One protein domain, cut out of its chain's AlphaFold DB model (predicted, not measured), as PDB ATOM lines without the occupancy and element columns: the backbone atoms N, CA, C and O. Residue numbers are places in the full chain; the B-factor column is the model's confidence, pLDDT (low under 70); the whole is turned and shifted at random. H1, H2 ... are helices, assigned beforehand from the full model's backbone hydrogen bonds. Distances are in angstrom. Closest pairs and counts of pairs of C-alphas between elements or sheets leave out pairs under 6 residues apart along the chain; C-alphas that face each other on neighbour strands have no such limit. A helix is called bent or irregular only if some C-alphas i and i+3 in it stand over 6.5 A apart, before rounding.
ATOM      1  N   GLN A  28      16.832  -7.564   1.240       95.75
ATOM      2  CA  GLN A  28      18.158  -7.871   0.688       95.75
ATOM      3  C   GLN A  28      18.151  -7.930  -0.843       95.75
ATOM      4  O   GLN A  28      19.106  -7.466  -1.464       95.75
ATOM      5  N   GLU A  29      17.081  -8.448  -1.449       95.06
ATOM      6  CA  GLU A  29      16.917  -8.467  -2.906       95.06
ATOM      7  C   GLU A  29      16.617  -7.070  -3.463       95.06
ATOM      8  O   GLU A  29      17.134  -6.701  -4.513       95.06
ATOM      9  N   LEU A  30      15.835  -6.257  -2.746       95.62
ATOM     10  CA  LEU A  30      15.502  -4.889  -3.164       95.62
ATOM     11  C   LEU A  30      16.701  -3.934  -3.120       95.62
ATOM     12  O   LEU A  30      16.717  -2.927  -3.826       95.62
ATOM     13  N   TYR A  31      17.721  -4.245  -2.319       96.62
ATOM     14  CA  TYR A  31      18.971  -3.490  -2.324       96.62
ATOM     15  C   TYR A  31      19.846  -3.776  -3.553       96.62
ATOM     16  O   TYR A  31      20.803  -3.034  -3.780       96.62
ATOM     17  N   LEU A  32      19.549  -4.807  -4.351       95.69
ATOM     18  CA  LEU A  32      20.284  -5.114  -5.579       95.69
ATOM     19  C   LEU A  32      19.802  -4.223  -6.729       95.69
ATOM     20  O   LEU A  32      18.710  -4.387  -7.267       95.69
ATOM     21  N   LEU A  33      20.652  -3.287  -7.140       94.25
ATOM     22  CA  LEU A  33      20.386  -2.366  -8.234       94.25
ATOM     23  C   LEU A  33      20.976  -2.868  -9.552       94.25
ATOM     24  O   LEU A  33      22.052  -3.466  -9.608       94.25
ATOM     25  N   LEU A  34      20.282  -2.536 -10.636       93.12
ATOM     26  CA  LEU A  34      20.623  -2.914 -12.012       93.12
ATOM     27  C   LEU A  34      21.399  -1.804 -12.745       93.12
ATOM     28  O   LEU A  34      21.546  -1.834 -13.968       93.12
ATOM     29  N   LEU A  35      21.883  -0.802 -12.000       91.75
ATOM     30  CA  LEU A  35      22.604   0.356 -12.532       91.75
ATOM     31  C   LEU A  35      23.807  -0.077 -13.372       91.75
ATOM     32  O   LEU A  35      24.539  -1.002 -13.023       91.75
ATOM     33  N   GLY A  36      23.994   0.583 -14.514       88.00
ATOM     34  CA  GLY A  36      25.033   0.227 -15.478       88.00
ATOM     35  C   GLY A  36      24.784  -1.094 -16.214       88.00
ATOM     36  O   GLY A  36      25.720  -1.640 -16.781       88.00
ATOM     37  N   GLY A  37      23.567  -1.650 -16.176       85.94
ATOM     38  CA  GLY A  37      23.142  -2.741 -17.065       85.94
ATOM     39  C   GLY A  37      22.686  -2.249 -18.443       85.94
ATOM     40  O   GLY A  37      22.628  -3.036 -19.383       85.94
ATOM     41  N   THR A  38      22.404  -0.949 -18.559       87.56
ATOM     42  CA  THR A  38      21.836  -0.286 -19.742       87.56
ATOM     43  C   THR A  38      20.600  -1.014 -20.271       87.56
ATOM     44  O   THR A  38      19.635  -1.132 -19.525       87.56
ATOM     45  N   ILE A  39      20.588  -1.473 -21.524       81.31
ATOM     46  CA  ILE A  39      19.367  -1.975 -22.179       81.31
ATOM     47  C   ILE A  39      19.135  -3.467 -21.895       81.31
ATOM     48  O   ILE A  39      18.012  -3.867 -21.614       81.31
ATOM     49  N   PHE A  40      20.187  -4.289 -21.945       85.88
ATOM     50  CA  PHE A  40      20.076  -5.757 -21.857       85.88
ATOM     51  C   PHE A  40      20.907  -6.376 -20.723       85.88
ATOM     52  O   PHE A  40      21.120  -7.582 -20.686       85.88
ATOM     53  N   GLY A  41      21.434  -5.559 -19.812       85.50
ATOM     54  CA  GLY A  41      22.331  -6.009 -18.745       85.50
ATOM     55  C   GLY A  41      23.799  -6.119 -19.162       85.50
ATOM     56  O   GLY A  41      24.627  -6.480 -18.332       85.50
ATOM     57  N   THR A  42      24.136  -5.786 -20.412       84.62
ATOM     58  CA  THR A  42      25.505  -5.851 -20.956       84.62
ATOM     59  C   THR A  42      26.393  -4.704 -20.490       84.62
ATOM     60  O   THR A  42      27.615  -4.808 -20.556       84.62
ATOM     61  N   GLY A  43      25.792  -3.593 -20.055       86.38
ATOM     62  CA  GLY A  43      26.526  -2.381 -19.695       86.38
ATOM     63  C   GLY A  43      27.122  -1.633 -20.886       86.38
ATOM     64  O   GLY A  43      27.945  -0.741 -20.696       86.38
ATOM     65  N   LEU A  44      26.702  -1.950 -22.116       86.94
ATOM     66  CA  LEU A  44      27.139  -1.221 -23.307       86.94
ATOM     67  C   LEU A  44      26.747   0.259 -23.166       86.94
ATOM     68  O   LEU A  44      25.587   0.554 -22.881       86.94
ATOM     69  N   ASN A  45      27.719   1.160 -23.346       85.75
ATOM     70  CA  ASN A  45      27.650   2.609 -23.093       85.75
ATOM     71  C   ASN A  45      27.598   3.057 -21.616       85.75
ATOM     72  O   ASN A  45      27.429   4.249 -21.364       85.75
ATOM     73  N   ALA A  46      27.774   2.165 -20.637       86.56
ATOM     74  CA  ALA A  46      27.969   2.557 -19.240       86.56
ATOM     75  C   ALA A  46      29.451   2.476 -18.859       86.56
ATOM     76  O   ALA A  46      30.083   1.431 -19.008       86.56
ATOM     77  N   SER A  47      30.011   3.565 -18.326       87.50
ATOM     78  CA  SER A  47      31.335   3.492 -17.705       87.50
ATOM     79  C   SER A  47      31.256   2.675 -16.412       87.50
ATOM     80  O   SER A  47      30.265   2.732 -15.679       87.50
ATOM     81  N   SER A  48      32.306   1.916 -16.100       78.19
ATOM     82  CA  SER A  48      32.398   1.195 -14.820       78.19
ATOM     83  C   SER A  48      32.282   2.163 -13.636       78.19
ATOM     84  O   SER A  48      31.498   1.939 -12.716       78.19
ATOM     85  N   GLN A  49      32.957   3.307 -13.750       89.81
ATOM     86  CA  GLN A  49      32.947   4.402 -12.779       89.81
ATOM     87  C   GLN A  49      31.537   4.934 -12.496       89.81
ATOM     88  O   GLN A  49      31.227   5.252 -11.352       89.81
ATOM     89  N   TYR A  50      30.663   5.010 -13.507       90.19
ATOM     90  CA  TYR A  50      29.291   5.486 -13.319       90.19
ATOM     91  C   TYR A  50      28.535   4.651 -12.280       90.19
ATOM     92  O   TYR A  50      27.861   5.213 -11.419       90.19
ATOM     93  N   THR A  51      28.664   3.322 -12.334       90.31
ATOM     94  CA  THR A  51      27.934   2.430 -11.418       90.31
ATOM     95  C   THR A  51      28.404   2.630  -9.979       90.31
ATOM     96  O   THR A  51      27.574   2.744  -9.076       90.31
ATOM     97  N   ASP A  52      29.718   2.733  -9.779       91.75
ATOM     98  CA  ASP A  52      30.317   2.907  -8.456       91.75
ATOM     99  C   ASP A  52      29.956   4.267  -7.849       91.75
ATOM    100  O   ASP A  52      29.501   4.328  -6.702       91.75
ATOM    101  N   TYR A  53      30.064   5.349  -8.630       94.81
ATOM    102  CA  TYR A  53      29.676   6.686  -8.175       94.81
ATOM    103  C   TYR A  53      28.180   6.774  -7.875       94.81
ATOM    104  O   TYR A  53      27.798   7.320  -6.841       94.81
ATOM    105  N   ALA A  54      27.319   6.229  -8.736       94.38
ATOM    106  CA  ALA A  54      25.878   6.257  -8.510       94.38
ATOM    107  C   ALA A  54      25.487   5.481  -7.241       94.38
ATOM    108  O   ALA A  54      24.698   5.977  -6.438       94.38
ATOM    109  N   LEU A  55      26.075   4.299  -7.015       94.50
ATOM    110  CA  LEU A  55      25.839   3.515  -5.799       94.50
ATOM    111  C   LEU A  55      26.341   4.224  -4.539       94.50
ATOM    112  O   LEU A  55      25.641   4.206  -3.528       94.50
ATOM    113  N   ALA A  56      27.527   4.838  -4.583       95.94
ATOM    114  CA  ALA A  56      28.069   5.589  -3.452       95.94
ATOM    115  C   ALA A  56      27.140   6.748  -3.059       95.94
ATOM    116  O   ALA A  56      26.726   6.825  -1.903       95.94
ATOM    117  N   ASN A  57      26.720   7.558  -4.035       96.81
ATOM    118  CA  ASN A  57      25.790   8.665  -3.805       96.81
ATOM    119  C   ASN A  57      24.431   8.179  -3.278       96.81
ATOM    120  O   ASN A  57      23.880   8.769  -2.355       96.81
ATOM    121  N   LEU A  58      23.882   7.082  -3.815       96.62
ATOM    122  CA  LEU A  58      22.611   6.535  -3.328       96.62
ATOM    123  C   LEU A  58      22.698   6.060  -1.876       96.62
ATOM    124  O   LEU A  58      21.772   6.299  -1.100       96.62
ATOM    125  N   ARG A  59      23.798   5.402  -1.495       97.56
ATOM    126  CA  ARG A  59      24.033   4.986  -0.103       97.56
ATOM    127  C   ARG A  59      24.140   6.192   0.822       97.56
ATOM    128  O   ARG A  59      23.535   6.172   1.888       97.56
ATOM    129  N   GLU A  60      24.862   7.230   0.408       98.12
ATOM    130  CA  GLU A  60      25.024   8.463   1.184       98.12
ATOM    131  C   GLU A  60      23.690   9.196   1.379       98.12
ATOM    132  O   GLU A  60      23.341   9.552   2.500       98.12
ATOM    133  N   LEU A  61      22.903   9.352   0.310       98.19
ATOM    134  CA  LEU A  61      21.634  10.083   0.347       98.19
ATOM    135  C   LEU A  61      20.536   9.362   1.135       98.19
ATOM    136  O   LEU A  61      19.684  10.011   1.736       98.19
ATOM    137  N   THR A  62      20.506   8.030   1.087       97.25
ATOM    138  CA  THR A  62      19.386   7.248   1.636       97.25
ATOM    139  C   THR A  62      19.713   6.516   2.932       97.25
ATOM    140  O   THR A  62      18.799   6.096   3.639       97.25
ATOM    141  N   GLY A  63      20.997   6.301   3.229       97.38
ATOM    142  CA  GLY A  63      21.444   5.427   4.314       97.38
ATOM    143  C   GLY A  63      21.203   3.932   4.065       97.38
ATOM    144  O   GLY A  63      21.502   3.118   4.938       97.38
ATOM    145  N   PHE A  64      20.673   3.535   2.900       97.50
ATOM    146  CA  PHE A  64      20.400   2.132   2.599       97.50
ATOM    147  C   PHE A  64      21.605   1.414   1.982       97.50
ATOM    148  O   PHE A  64      22.345   1.994   1.182       97.50
ATOM    149  N   PRO A  65      21.794   0.116   2.285       96.69
ATOM    150  CA  PRO A  65      22.953  -0.653   1.848       96.69
ATOM    151  C   PRO A  65      22.798  -1.177   0.408       96.69
ATOM    152  O   PRO A  65      22.958  -2.374   0.166       96.69
ATOM    153  N   PHE A  66      22.499  -0.294  -0.554       97.00
ATOM    154  CA  PHE A  66      22.363  -0.650  -1.972       97.00
ATOM    155  C   PHE A  66      23.620  -1.344  -2.511       97.00
ATOM    156  O   PHE A  66      24.738  -1.005  -2.131       97.00
ATOM    157  N   LYS A  67      23.474  -2.308  -3.417       94.75
ATOM    158  CA  LYS A  67      24.561  -3.104  -4.017       94.75
ATOM    159  C   LYS A  67      24.287  -3.300  -5.505       94.75
ATOM    160  O   LYS A  67      23.159  -3.138  -5.949       94.75
ATOM    161  N   THR A  68      25.305  -3.657  -6.284       92.69
ATOM    162  CA  THR A  68      25.079  -4.060  -7.679       92.69
ATOM    163  C   THR A  68      24.537  -5.485  -7.725       92.69
ATOM    164  O   THR A  68      25.045  -6.360  -7.023       92.69
ATOM    165  N   ASN A  69      23.540  -5.737  -8.575       93.00
ATOM    166  CA  ASN A  69      23.188  -7.099  -8.967       93.00
ATOM    167  C   ASN A  69      24.344  -7.687  -9.802       93.00
ATOM    168  O   ASN A  69      24.907  -6.991 -10.656       93.00
ATOM    169  N   SER A  70      24.719  -8.940  -9.537       90.12
ATOM    170  CA  SER A  70      25.766  -9.658 -10.275       90.12
ATOM    171  C   SER A  70      25.338  -9.989 -11.705       90.12
ATOM    172  O   SER A  70      26.173  -9.998 -12.607       90.12
ATOM    173  N   VAL A  71      24.038 -10.199 -11.930       92.56
ATOM    174  CA  VAL A  71      23.454 -10.495 -13.242       92.56
ATOM    175  C   VAL A  71      22.373  -9.461 -13.539       92.56
ATOM    176  O   VAL A  71      21.184  -9.700 -13.375       92.56
ATOM    177  N   LYS A  72      22.774  -8.273 -14.000       91.81
ATOM    178  CA  LYS A  72      21.844  -7.148 -14.237       91.81
ATOM    179  C   LYS A  72      20.728  -7.482 -15.237       91.81
ATOM    180  O   LYS A  72      19.634  -6.942 -15.127       91.81
ATOM    181  N   ALA A  73      20.990  -8.381 -16.188       93.19
ATOM    182  CA  ALA A  73      19.996  -8.847 -17.151       93.19
ATOM    183  C   ALA A  73      18.809  -9.572 -16.488       93.19
ATOM    184  O   ALA A  73      17.692  -9.454 -16.978       93.19
ATOM    185  N   GLU A  74      19.030 -10.276 -15.371       93.75
ATOM    186  CA  GLU A  74      17.976 -10.999 -14.646       93.75
ATOM    187  C   GLU A  74      16.911 -10.029 -14.117       93.75
ATOM    188  O   GLU A  74      15.728 -10.185 -14.426       93.75
ATOM    189  N   GLY A  75      17.339  -8.968 -13.429       90.25
ATOM    190  CA  GLY A  75      16.418  -7.965 -12.901       90.25
ATOM    191  C   GLY A  75      15.821  -7.029 -13.959       90.25
ATOM    192  O   GLY A  75      14.794  -6.400 -13.708       90.25
ATOM    193  N   ILE A  76      16.454  -6.905 -15.137       92.12
ATOM    194  CA  ILE A  76      15.876  -6.179 -16.284       92.12
ATOM    195  C   ILE A  76      14.774  -7.026 -16.927       92.12
ATOM    196  O   ILE A  76      13.724  -6.503 -17.288       92.12
ATOM    197  N   ALA A  77      15.009  -8.331 -17.069       94.00
ATOM    198  CA  ALA A  77      14.061  -9.251 -17.684       94.00
ATOM    199  C   ALA A  77      12.845  -9.531 -16.789       94.00
ATOM    200  O   ALA A  77      11.762  -9.811 -17.302       94.00
ATOM    201  N   SER A  78      13.009  -9.481 -15.463       93.00
ATOM    202  CA  SER A  78      11.926  -9.766 -14.525       93.00
ATOM    203  C   SER A  78      12.040  -8.985 -13.218       93.00
ATOM    204  O   SER A  78      13.123  -8.771 -12.686       93.00
ATOM    205  N   HIS A  79      10.894  -8.605 -12.655       93.69
ATOM    206  CA  HIS A  79      10.807  -7.906 -11.370       93.69
ATOM    207  C   HIS A  79      10.333  -8.841 -10.250       93.69
ATOM    208  O   HIS A  79       9.416  -8.524  -9.487       93.69
ATOM    209  N   ASN A  80      10.951 -10.021 -10.162       94.44
ATOM    210  CA  ASN A  80      10.547 -11.073  -9.228       94.44
ATOM    211  C   ASN A  80      10.659 -10.638  -7.762       94.44
ATOM    212  O   ASN A  80       9.783 -10.973  -6.970       94.44
ATOM    213  N   SER A  81      11.657  -9.823  -7.413       94.56
ATOM    214  CA  SER A  81      11.817  -9.276  -6.059       94.56
ATOM    215  C   SER A  81      10.637  -8.386  -5.637       94.56
ATOM    216  O   SER A  81      10.189  -8.445  -4.490       94.56
ATOM    217  N   LEU A  82      10.046  -7.622  -6.567       96.38
ATOM    218  CA  LEU A  82       8.829  -6.838  -6.313       96.38
ATOM    219  C   LEU A  82       7.589  -7.731  -6.172       96.38
ATOM    220  O   LEU A  82       6.749  -7.500  -5.300       96.38
ATOM    221  N   ALA A  83       7.478  -8.779  -6.992       97.38
ATOM    222  CA  ALA A  83       6.409  -9.768  -6.853       97.38
ATOM    223  C   ALA A  83       6.514 -10.532  -5.518       97.38
ATOM    224  O   ALA A  83       5.499 -10.796  -4.859       97.38
ATOM    225  N   TYR A  84       7.738 -10.829  -5.076       97.12
ATOM    226  CA  TYR A  84       7.997 -11.452  -3.787       97.12
ATOM    227  C   TYR A  84       7.639 -10.506  -2.633       97.12
ATOM    228  O   TYR A  84       6.896 -10.914  -1.738       97.12
ATOM    229  N   LEU A  85       8.023  -9.224  -2.701       98.00
ATOM    230  CA  LEU A  85       7.576  -8.199  -1.748       98.00
ATOM    231  C   LEU A  85       6.052  -8.165  -1.627       98.00
ATOM    232  O   LEU A  85       5.522  -8.252  -0.521       98.00
ATOM    233  N   SER A  86       5.348  -8.087  -2.757       98.19
ATOM    234  CA  SER A  86       3.882  -8.081  -2.790       98.19
ATOM    235  C   SER A  86       3.292  -9.323  -2.109       98.19
ATOM    236  O   SER A  86       2.361  -9.229  -1.305       98.19
ATOM    237  N   SER A  87       3.894 -10.490  -2.341       97.62
ATOM    238  CA  SER A  87       3.488 -11.745  -1.704       97.62
ATOM    239  C   SER A  87       3.707 -11.728  -0.188       97.62
ATOM    240  O   SER A  87       2.832 -12.155   0.567       97.62
ATOM    241  N   VAL A  88       4.835 -11.192   0.288       97.94
ATOM    242  CA  VAL A  88       5.109 -11.056   1.727       97.94
ATOM    243  C   VAL A  88       4.157 -10.054   2.383       97.94
ATOM    244  O   VAL A  88       3.621 -10.343   3.454       97.94
ATOM    245  N   LEU A  89       3.867  -8.928   1.727       98.25
ATOM    246  CA  LEU A  89       2.873  -7.958   2.199       98.25
ATOM    247  C   LEU A  89       1.469  -8.574   2.272       98.25
ATOM    248  O   LEU A  89       0.744  -8.344   3.239       98.25
ATOM    249  N   LYS A  90       1.100  -9.432   1.314       97.94
ATOM    250  CA  LYS A  90      -0.157 -10.192   1.363       97.94
ATOM    251  C   LYS A  90      -0.210 -11.136   2.566       97.94
ATOM    252  O   LYS A  90      -1.244 -11.218   3.227       97.94
ATOM    253  N   LEU A  91       0.884 -11.829   2.886       95.88
ATOM    254  CA  LEU A  91       0.951 -12.689   4.075       95.88
ATOM    255  C   LEU A  91       0.818 -11.884   5.375       95.88
ATOM    256  O   LEU A  91       0.143 -12.341   6.304       95.88
ATOM    257  N   LEU A  92       1.410 -10.686   5.432       97.38
ATOM    258  CA  LEU A  92       1.219  -9.765   6.551       97.38
ATOM    259  C   LEU A  92      -0.254  -9.375   6.688       97.38
ATOM    260  O   LEU A  92      -0.819  -9.511   7.769       97.38
ATOM    261  N   ALA A  93      -0.893  -8.965   5.592       97.75
ATOM    262  CA  ALA A  93      -2.296  -8.567   5.592       97.75
ATOM    263  C   ALA A  93      -3.223  -9.696   6.074       97.75
ATOM    264  O   ALA A  93      -4.089  -9.458   6.909       97.75
ATOM    265  N   LEU A  94      -3.008 -10.934   5.618       95.25
ATOM    266  CA  LEU A  94      -3.776 -12.097   6.084       95.25
ATOM    267  C   LEU A  94      -3.559 -12.385   7.575       95.25
ATOM    268  O   LEU A  94      -4.501 -12.743   8.280       95.25
ATOM    269  N   THR A  95      -2.326 -12.220   8.060       94.06
ATOM    270  CA  THR A  95      -1.994 -12.377   9.483       94.06
ATOM    271  C   THR A  95      -2.729 -11.342  10.333       94.06
ATOM    272  O   THR A  95      -3.366 -11.705  11.321       94.06
ATOM    273  N   LEU A  96      -2.697 -10.076   9.912       95.88
ATOM    274  CA  LEU A  96      -3.390  -8.981  10.590       95.88
ATOM    275  C   LEU A  96      -4.910  -9.168  10.551       95.88
ATOM    276  O   LEU A  96      -5.557  -9.020  11.577       95.88
ATOM    277  N   LEU A  97      -5.473  -9.575   9.410       96.44
ATOM    278  CA  LEU A  97      -6.907  -9.839   9.280       96.44
ATOM    279  C   LEU A  97      -7.379 -10.928  10.252       96.44
ATOM    280  O   LEU A  97      -8.414 -10.767  10.892       96.44
ATOM    281  N   LYS A  98      -6.612 -12.020  10.393       90.88
ATOM    282  CA  LYS A  98      -6.918 -13.078  11.366       90.88
ATOM    283  C   LYS A  98      -6.939 -12.528  12.793       90.88
ATOM    284  O   LYS A  98      -7.854 -12.850  13.538       90.88
ATOM    285  N   MET A  99      -5.938 -11.732  13.167       93.31
ATOM    286  CA  MET A  99      -5.865 -11.128  14.500       93.31
ATOM    287  C   MET A  99      -7.058 -10.205  14.744       93.31
ATOM    288  O   MET A  99      -7.744 -10.373  15.738       93.31
ATOM    289  N   THR A 100      -7.356  -9.296  13.813       93.56
ATOM    290  CA  THR A 100      -8.474  -8.350  13.942       93.56
ATOM    291  C   THR A 100      -9.826  -9.047  14.056       93.56
ATOM    292  O   THR A 100     -10.676  -8.580  14.797       93.56
ATOM    293  N   ASN A 101     -10.034 -10.161  13.354       92.12
ATOM    294  CA  ASN A 101     -11.285 -10.922  13.448       92.12
ATOM    295  C   ASN A 101     -11.421 -11.718  14.758       92.12
ATOM    296  O   ASN A 101     -12.523 -12.158  15.078       92.12
ATOM    297  N   ASN A 102     -10.313 -11.956  15.463       83.50
ATOM    298  CA  ASN A 102     -10.265 -12.751  16.689       83.50
ATOM    299  C   ASN A 102     -10.175 -11.895  17.968       83.50
ATOM    300  O   ASN A 102     -10.283 -12.453  19.058       83.50
ATOM    301  N   ILE A 103      -9.924 -10.587  17.837       79.25
ATOM    302  CA  ILE A 103      -9.900  -9.612  18.941       79.25
ATOM    303  C   ILE A 103     -11.311  -9.082  19.200       79.25
ATOM    304  O   ILE A 103     -12.049  -8.859  18.215       79.25
TER     305      ILE A 103
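This is residues 28 to 103 of the 103 residues of the protein "Lyase_1 domain-containing protein" of Candidatus Heimdallarchaeota archaeon (UniProt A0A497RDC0). A flat body of two helices and long loops has one long helix, H3, leaving it, and residues 86 to 103, of which 86 to 102 belong to H3, stick out from it as a straight arm that makes much of the length. In the body H1 runs along one side and the short H2 sits at another, and between them the stretch from residue 28 passes beside the link from H1 to H2, with which it pairs briefly. The printed part has 76 residues with three named helices, in the order H1, H2, H3, and no named strand; the class is all helix, with 44 residues in named elements. It is only just loose, close to extended, with a radius of gyration of the C-alphas of 17.1 A and spans of 57 by 28 by 14 A.

Residues 28 to 47 form a long stretch with no named element, whose C-alphas lie 3 to 22 A from the mean of the C-alphas. In it residues 32 to 33 pair with residues 67 to 68, parallel, both runs being too short to be named strands. H1, residues 48 to 62, follows and touches no helix. A short link of 9 residues joins it to H2, residues 72 to 77, and the two helices are apart. A tight link of 2 residues joins H2 to H3, residues 80 to 102, and these two meet only through their link. H1 and H3 are apart. In H2 and H3 every O i to N i+4 pair is within hydrogen-bond range; in H1, 10 of 11 are.

The printed part begins with C-alpha 28 at (18.158, -7.871, 0.688). H1, from Ser 48 to Thr 62, is 21.8 A long from first to last C-alpha, and its C-alpha 48 is at (32.398, 1.195, -14.820). H2, from Lys 72 to Ala 77, measures 8.8 A. H3, from Asn 80 to Asn 102, is the longest helix with 23 residues and 33.3 A, and ends with C-alpha 102 at (-10.265, -12.751, 16.689). No helix is bent or irregular.

The two C-alphas farthest apart are those of Asn 45 and Ile 103, at 57.7 A, while those of Gln 28 and Ile 103, the first and last printed, are 33.5 A apart. Without residues 86 to 103, which stand free, the body has 58 residues, spans 29 by 29 by 13 A and has a radius of gyration of 11.5 A. The printed part has no cut and ends at the chain's last residue. No link between named helices is long. The mean pLDDT of the printed part is 92.9, and no printed residue is under 70.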